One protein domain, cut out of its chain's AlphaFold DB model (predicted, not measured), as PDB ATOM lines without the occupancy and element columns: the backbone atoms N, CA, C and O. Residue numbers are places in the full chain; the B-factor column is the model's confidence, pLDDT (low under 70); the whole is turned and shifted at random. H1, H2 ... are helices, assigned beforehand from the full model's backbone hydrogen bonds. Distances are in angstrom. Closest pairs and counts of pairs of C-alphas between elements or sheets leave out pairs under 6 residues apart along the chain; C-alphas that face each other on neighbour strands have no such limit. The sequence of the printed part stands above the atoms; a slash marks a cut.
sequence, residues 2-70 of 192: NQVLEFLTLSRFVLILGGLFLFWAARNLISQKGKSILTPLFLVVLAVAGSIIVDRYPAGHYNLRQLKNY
ATOM      1  N   ASN A   2      37.970  -0.628 -61.329       46.03
ATOM      2  CA  ASN A   2      36.552  -0.347 -61.030       46.03
ATOM      3  C   ASN A   2      35.935  -1.208 -59.909       46.03
ATOM      4  O   ASN A   2      35.126  -0.695 -59.152       46.03
ATOM      5  N   GLN A   3      36.357  -2.468 -59.747       48.59
ATOM      6  CA  GLN A   3      35.809  -3.361 -58.710       48.59
ATOM      7  C   GLN A   3      36.188  -2.950 -57.277       48.59
ATOM      8  O   GLN A   3      35.381  -3.077 -56.366       48.59
ATOM      9  N   VAL A   4      37.388  -2.398 -57.057       53.38
ATOM     10  CA  VAL A   4      37.809  -1.936 -55.716       53.38
ATOM     11  C   VAL A   4      36.962  -0.743 -55.265       53.38
ATOM     12  O   VAL A   4      36.582  -0.648 -54.102       53.38
ATOM     13  N   LEU A   5      36.608   0.127 -56.217       51.69
ATOM     14  CA  LEU A   5      35.692   1.242 -56.000       51.69
ATOM     15  C   LEU A   5      34.238   0.810 -55.826       51.69
ATOM     16  O   LEU A   5      33.440   1.701 -55.583       51.69
ATOM     17  N   GLU A   6      33.882  -0.472 -55.989       54.34
ATOM     18  CA  GLU A   6      32.531  -1.004 -55.744       54.34
ATOM     19  C   GLU A   6      32.317  -1.533 -54.321       54.34
ATOM     20  O   GLU A   6      31.198  -1.504 -53.814       54.34
ATOM     21  N   PHE A   7      33.399  -1.930 -53.647       56.00
ATOM     22  CA  PHE A   7      33.371  -2.488 -52.291       56.00
ATOM     23  C   PHE A   7      33.776  -1.497 -51.188       56.00
ATOM     24  O   PHE A   7      33.648  -1.810 -49.996       56.00
ATOM     25  N   LEU A   8      34.280  -0.317 -51.564       65.38
ATOM     26  CA  LEU A   8      34.687   0.733 -50.632       65.38
ATOM     27  C   LEU A   8      33.505   1.663 -50.332       65.38
ATOM     28  O   LEU A   8      33.278   2.674 -50.998       65.38
ATOM     29  N   THR A   9      32.762   1.319 -49.285       70.19
ATOM     30  CA  THR A   9      31.784   2.224 -48.675       70.19
ATOM     31  C   THR A   9      32.486   3.398 -47.996       70.19
ATOM     32  O   THR A   9      33.648   3.296 -47.582       70.19
ATOM     33  N   LEU A  10      31.780   4.522 -47.856       71.62
ATOM     34  CA  LEU A  10      32.318   5.721 -47.212       71.62
ATOM     35  C   LEU A  10      32.812   5.441 -45.781       71.62
ATOM     36  O   LEU A  10      33.890   5.901 -45.411       71.62
ATOM     37  N   SER A  11      32.095   4.626 -45.001       71.19
ATOM     38  CA  SER A  11      32.529   4.245 -43.650       71.19
ATOM     39  C   SER A  11      33.824   3.431 -43.636       71.19
ATOM     40  O   SER A  11      34.747   3.736 -42.878       71.19
ATOM     41  N   ARG A  12      33.974   2.465 -44.549       76.69
ATOM     42  CA  ARG A  12      35.222   1.694 -44.700       76.69
ATOM     43  C   ARG A  12      36.397   2.577 -45.102       76.69
ATOM     44  O   ARG A  12      37.500   2.370 -44.605       76.69
ATOM     45  N   PHE A  13      36.173   3.572 -45.957       78.50
ATOM     46  CA  PHE A  13      37.208   4.537 -46.322       78.50
ATOM     47  C   PHE A  13      37.713   5.326 -45.103       78.50
ATOM     48  O   PHE A  13      38.921   5.440 -44.897       78.50
ATOM     49  N   VAL A  14      36.796   5.814 -44.260       79.00
ATOM     50  CA  VAL A  14      37.141   6.539 -43.026       79.00
ATOM     51  C   VAL A  14      37.919   5.643 -42.052       79.00
ATOM     52  O   VAL A  14      38.902   6.089 -41.462       79.00
ATOM     53  N   LEU A  15      37.557   4.361 -41.934       80.81
ATOM     54  CA  LEU A  15      38.293   3.399 -41.105       80.81
ATOM     55  C   LEU A  15      39.698   3.098 -41.639       80.81
ATOM     56  O   LEU A  15      40.641   3.022 -40.853       80.81
ATOM     57  N   ILE A  16      39.869   2.971 -42.959       84.38
ATOM     58  CA  ILE A  16      41.190   2.795 -43.585       84.38
ATOM     59  C   ILE A  16      42.083   4.007 -43.287       84.38
ATOM     60  O   ILE A  16      43.253   3.843 -42.936       84.38
ATOM     61  N   LEU A  17      41.526   5.221 -43.355       84.31
ATOM     62  CA  LEU A  17      42.231   6.445 -42.972       84.31
ATOM     63  C   LEU A  17      42.615   6.433 -41.480       84.31
ATOM     64  O   LEU A  17      43.746   6.769 -41.130       84.31
ATOM     65  N   GLY A  18      41.719   5.958 -40.612       81.38
ATOM     66  CA  GLY A  18      42.011   5.705 -39.197       81.38
ATOM     67  C   GLY A  18      43.162   4.711 -38.990       81.38
ATOM     68  O   GLY A  18      44.040   4.946 -38.162       81.38
ATOM     69  N   GLY A  19      43.221   3.643 -39.789       84.25
ATOM     70  CA  GLY A  19      44.327   2.681 -39.791       84.25
ATOM     71  C   GLY A  19      45.673   3.311 -40.164       84.25
ATOM     72  O   GLY A  19      46.692   3.018 -39.536       84.25
ATOM     73  N   LEU A  20      45.689   4.241 -41.123       86.88
ATOM     74  CA  LEU A  20      46.889   5.011 -41.472       86.88
ATOM     75  C   LEU A  20      47.341   5.924 -40.322       86.88
ATOM     76  O   LEU A  20      48.542   6.043 -40.071       86.88
ATOM     77  N   PHE A  21      46.403   6.520 -39.580       85.12
ATOM     78  CA  PHE A  21      46.731   7.301 -38.382       85.12
ATOM     79  C   PHE A  21      47.265   6.432 -37.238       85.12
ATOM     80  O   PHE A  21      48.211   6.843 -36.567       85.12
ATOM     81  N   LEU A  22      46.747   5.211 -37.063       84.62
ATOM     82  CA  LEU A  22      47.299   4.221 -36.128       84.62
ATOM     83  C   LEU A  22      48.736   3.837 -36.495       84.62
ATOM     84  O   LEU A  22      49.612   3.821 -35.632       84.62
ATOM     85  N   PHE A  23      49.004   3.587 -37.779       86.69
ATOM     86  CA  PHE A  23      50.356   3.301 -38.254       86.69
ATOM     87  C   PHE A  23      51.305   4.484 -38.016       86.69
ATOM     88  O   PHE A  23      52.443   4.303 -37.576       86.69
ATOM     89  N   TRP A  24      50.835   5.713 -38.244       83.69
ATOM     90  CA  TRP A  24      51.599   6.922 -37.940       83.69
ATOM     91  C   TRP A  24      51.880   7.073 -36.435       83.69
ATOM     92  O   TRP A  24      53.004   7.411 -36.057       83.69
ATOM     93  N   ALA A  25      50.907   6.746 -35.578       82.31
ATOM     94  CA  ALA A  25      51.074   6.710 -34.125       82.31
ATOM     95  C   ALA A  25      52.162   5.709 -33.710       82.31
ATOM     96  O   ALA A  25      53.098   6.073 -32.998       82.31
ATOM     97  N   ALA A  26      52.079   4.474 -34.215       83.44
ATOM     98  CA  ALA A  26      53.036   3.408 -33.930       83.44
ATOM     99  C   ALA A  26      54.451   3.781 -34.395       83.44
ATOM    100  O   ALA A  26      55.418   3.622 -33.649       83.44
ATOM    101  N   ARG A  27      54.582   4.370 -35.590       83.56
ATOM    102  CA  ARG A  27      55.865   4.874 -36.098       83.56
ATOM    103  C   ARG A  27      56.451   5.962 -35.198       83.56
ATOM    104  O   ARG A  27      57.655   5.947 -34.947       83.56
ATOM    105  N   ASN A  28      55.638   6.907 -34.727       79.69
ATOM    106  CA  ASN A  28      56.106   7.961 -33.823       79.69
ATOM    107  C   ASN A  28      56.532   7.395 -32.461       79.69
ATOM    108  O   ASN A  28      57.527   7.864 -31.910       79.69
ATOM    109  N   LEU A  29      55.838   6.364 -31.969       77.94
ATOM    110  CA  LEU A  29      56.153   5.672 -30.718       77.94
ATOM    111  C   LEU A  29      57.494   4.921 -30.800       77.94
ATOM    112  O   LEU A  29      58.322   5.045 -29.903       77.94
ATOM    113  N   ILE A  30      57.759   4.232 -31.916       78.94
ATOM    114  CA  ILE A  30      59.034   3.531 -32.165       78.94
ATOM    115  C   ILE A  30      60.182   4.522 -32.416       78.94
ATOM    116  O   ILE A  30      61.323   4.271 -32.043       78.94
ATOM    117  N   SER A  31      59.901   5.668 -33.041       74.25
ATOM    118  CA  SER A  31      60.935   6.611 -33.474       74.25
ATOM    119  C   SER A  31      61.628   7.378 -32.332       74.25
ATOM    120  O   SER A  31      62.585   8.079 -32.647       74.25
ATOM    121  N   GLN A  32      61.163   7.326 -31.074       60.91
ATOM    122  CA  GLN A  32      61.723   8.031 -29.893       60.91
ATOM    123  C   GLN A  32      62.104   9.525 -30.088       60.91
ATOM    124  O   GLN A  32      62.840  10.103 -29.295       60.91
ATOM    125  N   LYS A  33      61.583  10.211 -31.115       59.69
ATOM    126  CA  LYS A  33      62.001  11.579 -31.496       59.69
ATOM    127  C   LYS A  33      61.232  12.707 -30.789       59.69
ATOM    128  O   LYS A  33      61.164  13.808 -31.320       59.69
ATOM    129  N   GLY A  34      60.599  12.454 -29.639       59.38
ATOM    130  CA  GLY A  34      59.829  13.476 -28.903       59.38
ATOM    131  C   GLY A  34      58.639  14.069 -29.678       59.38
ATOM    132  O   GLY A  34      58.108  15.114 -29.312       59.38
ATOM    133  N   LYS A  35      58.216  13.427 -30.776       65.25
ATOM    134  CA  LYS A  35      57.057  13.856 -31.565       65.25
ATOM    135  C   LYS A  35      55.777  13.479 -30.828       65.25
ATOM    136  O   LYS A  35      55.652  12.350 -30.361       65.25
ATOM    137  N   SER A  36      54.829  14.414 -30.750       72.00
ATOM    138  CA  SER A  36      53.555  14.207 -30.055       72.00
ATOM    139  C   SER A  36      52.803  12.989 -30.605       72.00
ATOM    140  O   SER A  36      52.432  12.945 -31.779       72.00
ATOM    141  N   ILE A  37      52.577  12.002 -29.738       75.44
ATOM    142  CA  ILE A  37      51.793  10.786 -30.016       75.44
ATOM    143  C   ILE A  37      50.289  11.079 -29.889       75.44
ATOM    144  O   ILE A  37      49.459  10.407 -30.497       75.44
ATOM    145  N   LEU A  38      49.936  12.136 -29.151       78.94
ATOM    146  CA  LEU A  38      48.556  12.547 -28.913       78.94
ATOM    147  C   LEU A  38      47.856  12.985 -30.203       78.94
ATOM    148  O   LEU A  38      46.692  12.659 -30.399       78.94
ATOM    149  N   THR A  39      48.562  13.668 -31.107       80.94
ATOM    150  CA  THR A  39      47.992  14.145 -32.377       80.94
ATOM    151  C   THR A  39      47.506  13.000 -33.284       80.94
ATOM    152  O   THR A  39      46.343  13.038 -33.683       80.94
ATOM    153  N   PRO A  40      48.314  11.960 -33.595       81.31
ATOM    154  CA  PRO A  40      47.818  10.797 -34.334       81.31
ATOM    155  C   PRO A  40      46.659  10.100 -33.624       81.31
ATOM    156  O   PRO A  40      45.686   9.724 -34.268       81.31
ATOM    157  N   LEU A  41      46.755   9.933 -32.303       81.94
ATOM    158  CA  LEU A  41      45.761   9.194 -31.529       81.94
ATOM    159  C   LEU A  41      44.406   9.914 -31.522       81.94
ATOM    160  O   LEU A  41      43.363   9.289 -31.698       81.94
ATOM    161  N   PHE A  42      44.425  11.241 -31.412       84.25
ATOM    162  CA  PHE A  42      43.238  12.078 -31.541       84.25
ATOM    163  C   PHE A  42      42.595  11.955 -32.930       84.25
ATOM    164  O   PHE A  42      41.376  11.831 -33.031       84.25
ATOM    165  N   LEU A  43      43.398  11.909 -34.001       85.44
ATOM    166  CA  LEU A  43      42.895  11.694 -35.364       85.44
ATOM    167  C   LEU A  43      42.262  10.307 -35.552       85.44
ATOM    168  O   LEU A  43      41.279  10.187 -36.280       85.44
ATOM    169  N   VAL A  44      42.770   9.274 -34.872       84.75
ATOM    170  CA  VAL A  44      42.143   7.938 -34.855       84.75
ATOM    171  C   VAL A  44      40.765   8.005 -34.202       84.75
ATOM    172  O   VAL A  44      39.797   7.508 -34.774       84.75
ATOM    173  N   VAL A  45      40.650   8.656 -33.040       85.12
ATOM    174  CA  VAL A  45      39.362   8.827 -32.343       85.12
ATOM    175  C   VAL A  45      38.368   9.591 -33.221       85.12
ATOM    176  O   VAL A  45      37.221   9.168 -33.359       85.12
ATOM    177  N   LEU A  46      38.815  10.667 -33.877       86.44
ATOM    178  CA  LEU A  46      38.016  11.429 -34.840       86.44
ATOM    179  C   LEU A  46      37.551  10.572 -36.021       86.44
ATOM    180  O   LEU A  46      36.391  10.664 -36.410       86.44
ATOM    181  N   ALA A  47      38.422   9.728 -36.575       83.06
ATOM    182  CA  ALA A  47      38.069   8.838 -37.677       83.06
ATOM    183  C   ALA A  47      37.033   7.787 -37.247       83.06
ATOM    184  O   ALA A  47      36.046   7.575 -37.948       83.06
ATOM    185  N   VAL A  48      37.195   7.171 -36.071       82.50
ATOM    186  CA  VAL A  48      36.228   6.194 -35.539       82.50
ATOM    187  C   VAL A  48      34.873   6.854 -35.279       82.50
ATOM    188  O   VAL A  48      33.850   6.352 -35.745       82.50
ATOM    189  N   ALA A  49      34.854   8.007 -34.605       82.69
ATOM    190  CA  ALA A  49      33.629   8.769 -34.372       82.69
ATOM    191  C   ALA A  49      32.970   9.199 -35.695       82.69
ATOM    192  O   ALA A  49      31.761   9.047 -35.864       82.69
ATOM    193  N   GLY A  50      33.770   9.660 -36.660       80.94
ATOM    194  CA  GLY A  50      33.325  10.001 -38.007       80.94
ATOM    195  C   GLY A  50      32.678   8.819 -38.727       80.94
ATOM    196  O   GLY A  50      31.610   8.985 -39.304       80.94
ATOM    197  N   SER A  51      33.257   7.617 -38.635       78.38
ATOM    198  CA  SER A  51      32.683   6.403 -39.229       78.38
ATOM    199  C   SER A  51      31.320   6.060 -38.630       78.38
ATOM    200  O   SER A  51      30.391   5.767 -39.375       78.38
ATOM    201  N   ILE A  52      31.176   6.142 -37.302       79.75
ATOM    202  CA  ILE A  52      29.905   5.869 -36.611       79.75
ATOM    203  C   ILE A  52      28.834   6.879 -37.030       79.75
ATOM    204  O   ILE A  52      27.684   6.510 -37.257       79.75
ATOM    205  N   ILE A  53      29.196   8.161 -37.132       80.12
ATOM    206  CA  ILE A  53      28.270   9.212 -37.569       80.12
ATOM    207  C   ILE A  53      27.865   8.980 -39.026       80.12
ATOM    208  O   ILE A  53      26.682   9.050 -39.342       80.12
ATOM    209  N   VAL A  54      28.823   8.671 -39.899       78.19
ATOM    210  CA  VAL A  54      28.588   8.406 -41.324       78.19
ATOM    211  C   VAL A  54      27.677   7.195 -41.531       78.19
ATOM    212  O   VAL A  54      26.759   7.290 -42.340       78.19
ATOM    213  N   ASP A  55      27.857   6.110 -40.773       75.75
ATOM    214  CA  ASP A  55      26.997   4.915 -40.836       75.75
ATOM    215  C   ASP A  55      25.546   5.192 -40.407       75.75
ATOM    216  O   ASP A  55      24.639   4.471 -40.815       75.75
ATOM    217  N   ARG A  56      25.286   6.242 -39.613       77.38
ATOM    218  CA  ARG A  56      23.911   6.635 -39.255       77.38
ATOM    219  C   ARG A  56      23.163   7.325 -40.392       77.38
ATOM    220  O   ARG A  56      21.936   7.387 -40.348       77.38
ATOM    221  N   TYR A  57      23.870   7.865 -41.383       74.50
ATOM    222  CA  TYR A  57      23.249   8.505 -42.536       74.50
ATOM    223  C   TYR A  57      23.111   7.513 -43.697       74.50
ATOM    224  O   TYR A  57      23.999   6.686 -43.903       74.50
ATOM    225  N   PRO A  58      22.073   7.644 -44.549       64.06
ATOM    226  CA  PRO A  58      21.911   6.793 -45.733       64.06
ATOM    227  C   PRO A  58      23.146   6.812 -46.647       64.06
ATOM    228  O   PRO A  58      23.457   5.830 -47.318       64.06
ATOM    229  N   ALA A  59      23.879   7.931 -46.630       61.41
ATOM    230  CA  ALA A  59      25.092   8.124 -47.405       61.41
ATOM    231  C   ALA A  59      26.309   7.318 -46.920       61.41
ATOM    232  O   ALA A  59      27.261   7.163 -47.683       61.41
ATOM    233  N   GLY A  60      26.294   6.771 -45.700       59.56
ATOM    234  CA  GLY A  60      27.377   5.920 -45.195       59.56
ATOM    235  C   GLY A  60      27.503   4.593 -45.935       59.56
ATOM    236  O   GLY A  60      28.609   4.079 -46.113       59.56
ATOM    237  N   HIS A  61      26.383   4.091 -46.457       66.25
ATOM    238  CA  HIS A  61      26.337   2.897 -47.296       66.25
ATOM    239  C   HIS A  61      26.593   3.190 -48.773       66.25
ATOM    240  O   HIS A  61      26.728   2.249 -49.558       66.25
ATOM    241  N   TYR A  62      26.688   4.466 -49.170       68.38
ATOM    242  CA  TYR A  62      27.045   4.783 -50.540       68.38
ATOM    243  C   TYR A  62      28.479   4.375 -50.806       68.38
ATOM    244  O   TYR A  62      29.436   4.727 -50.113       68.38
ATOM    245  N   ASN A  63      28.601   3.626 -51.881       70.81
ATOM    246  CA  ASN A  63      29.873   3.294 -52.449       70.81
ATOM    247  C   ASN A  63      30.480   4.534 -53.151       70.81
ATOM    248  O   ASN A  63      29.744   5.435 -53.560       70.81
ATOM    249  N   LEU A  64      31.807   4.619 -53.311       67.69
ATOM    250  CA  LEU A  64      32.499   5.839 -53.783       67.69
ATOM    251  C   LEU A  64      31.929   6.423 -55.090       67.69
ATOM    252  O   LEU A  64      31.856   7.641 -55.255       67.69
ATOM    253  N   ARG A  65      31.474   5.566 -56.013       65.44
ATOM    254  CA  ARG A  65      30.802   5.993 -57.253       65.44
ATOM    255  C   ARG A  65      29.446   6.656 -56.978       65.44
ATOM    256  O   ARG A  65      29.135   7.675 -57.587       65.44
ATOM    257  N   GLN A  66      28.654   6.098 -56.069       66.06
ATOM    258  CA  GLN A  66      27.362   6.658 -55.669       66.06
ATOM    259  C   GLN A  66      27.546   7.968 -54.903       66.06
ATOM    260  O   GLN A  66      26.844   8.931 -55.184       66.06
ATOM    261  N   LEU A  67      28.549   8.043 -54.022       70.62
ATOM    262  CA  LEU A  67      28.890   9.275 -53.315       70.62
ATOM    263  C   LEU A  67      29.336  10.380 -54.280       70.62
ATOM    264  O   LEU A  67      28.890  11.517 -54.157       70.62
ATOM    265  N   LYS A  68      30.164  10.047 -55.280       73.94
ATOM    266  CA  LYS A  68      30.533  10.981 -56.352       73.94
ATOM    267  C   LYS A  68      29.291  11.502 -57.075       73.94
ATOM    268  O   LYS A  68      29.190  12.703 -57.285       73.94
ATOM    269  N   ASN A  69      28.361  10.618 -57.430       70.44
ATOM    270  CA  ASN A  69      27.128  11.003 -58.115       70.44
ATOM    271  C   ASN A  69      26.172  11.806 -57.216       70.44
ATOM    272  O   ASN A  69      25.400  12.605 -57.729       70.44
ATOM    273  N   TYR A  70      26.221  11.613 -55.896       71.62
ATOM    274  CA  TYR A  70      25.443  12.384 -54.926       71.62
ATOM    275  C   TYR A  70      26.013  13.798 -54.722       71.62
ATOM    276  O   TYR A  70      25.268  14.772 -54.744       71.62
TER     277      TYR A  70
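What this domain is: This is residues 2 to 70 of the 192 residues of an uncharacterized protein of Candidatus Aminicenantes bacterium (UniProt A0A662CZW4). The model is a long helical hairpin, H2 and H3 side by side and running opposite ways, with the short helices H1, H4 and H5 gathered at the end away from the hairpin's turn. H4 sits where H3 ends and H2 begins, while H1 and H5 meet each other beyond the start of H2, as a small loose head. The printed part has 69 residues with five named helices, H1 to H5 in order along the chain, and no named strand; the class is all helix. The whole is loose, with a radius of gyration of the C-alphas of 14.6 A, and flat, spanning 44 by 25 by 14 A.

How they stand to each other: H2, residues 10 to 30, is the longest helix. It touches H3, residues 38 to 56, and the closest C-alphas, those of Gly 18 and Val 44, are 4.9 A apart. Their lines stand at a shallow tilt of 13 degrees, opposite ways, and the two form a helical hairpin. With residues 10 to 11 alone H2 touches H4, residues 58 to 61; the closest C-alphas are those of Leu 10 and Gly 60, 5.3 A apart. H3 and H4 only just touch, with 3 pairs of C-alphas within 8 A, and touch only at the corner by their link; the closest C-alphas are those of Val 54 and Gly 60, 4.8 A apart. H5, residues 64 to 70, is close to H2 but not clearly touching, with the C-alphas of Leu 10 and Leu 64 closest at 6.6 A, at a steep tilt of 53 degrees, opposite ways. H5 touches H1, residues 4 to 7, where the C-alphas of Leu 5 and Leu 64 are closest at 6.0 A. H1 is apart from H2, H3 and H4, and H3 is apart from H5. In H2, H3 and H5 every O i to N i+4 pair is within hydrogen-bond range; H1 and H4 are too short for such a pair.

Where its parts are: H2 begins at C-alpha 10, (32.318, 5.721, -47.212), and measures 30.7 A to C-alpha 30 at (59.034, 3.531, -32.165). H3 measures 27.4 A, from C-alpha 38 to C-alpha 56. H5 measures 9.7 A and ends at C-alpha 70, (25.443, 12.384, -54.926). H4 measures 6.1 A and H1 5.6 A.

The domain as a whole: The two C-alphas farthest apart are those of Gln 32 and Asn 69, at 44.7 A. The printed part, residues 2 to 70, has no cut. The link from H2 to H3, 7 residues, is short; the other three links are tight. The mean pLDDT of the printed part is 74.1, and it is under 70 at residues 2 to 8, 32 to 35, 58 to 62 and 64 to 66.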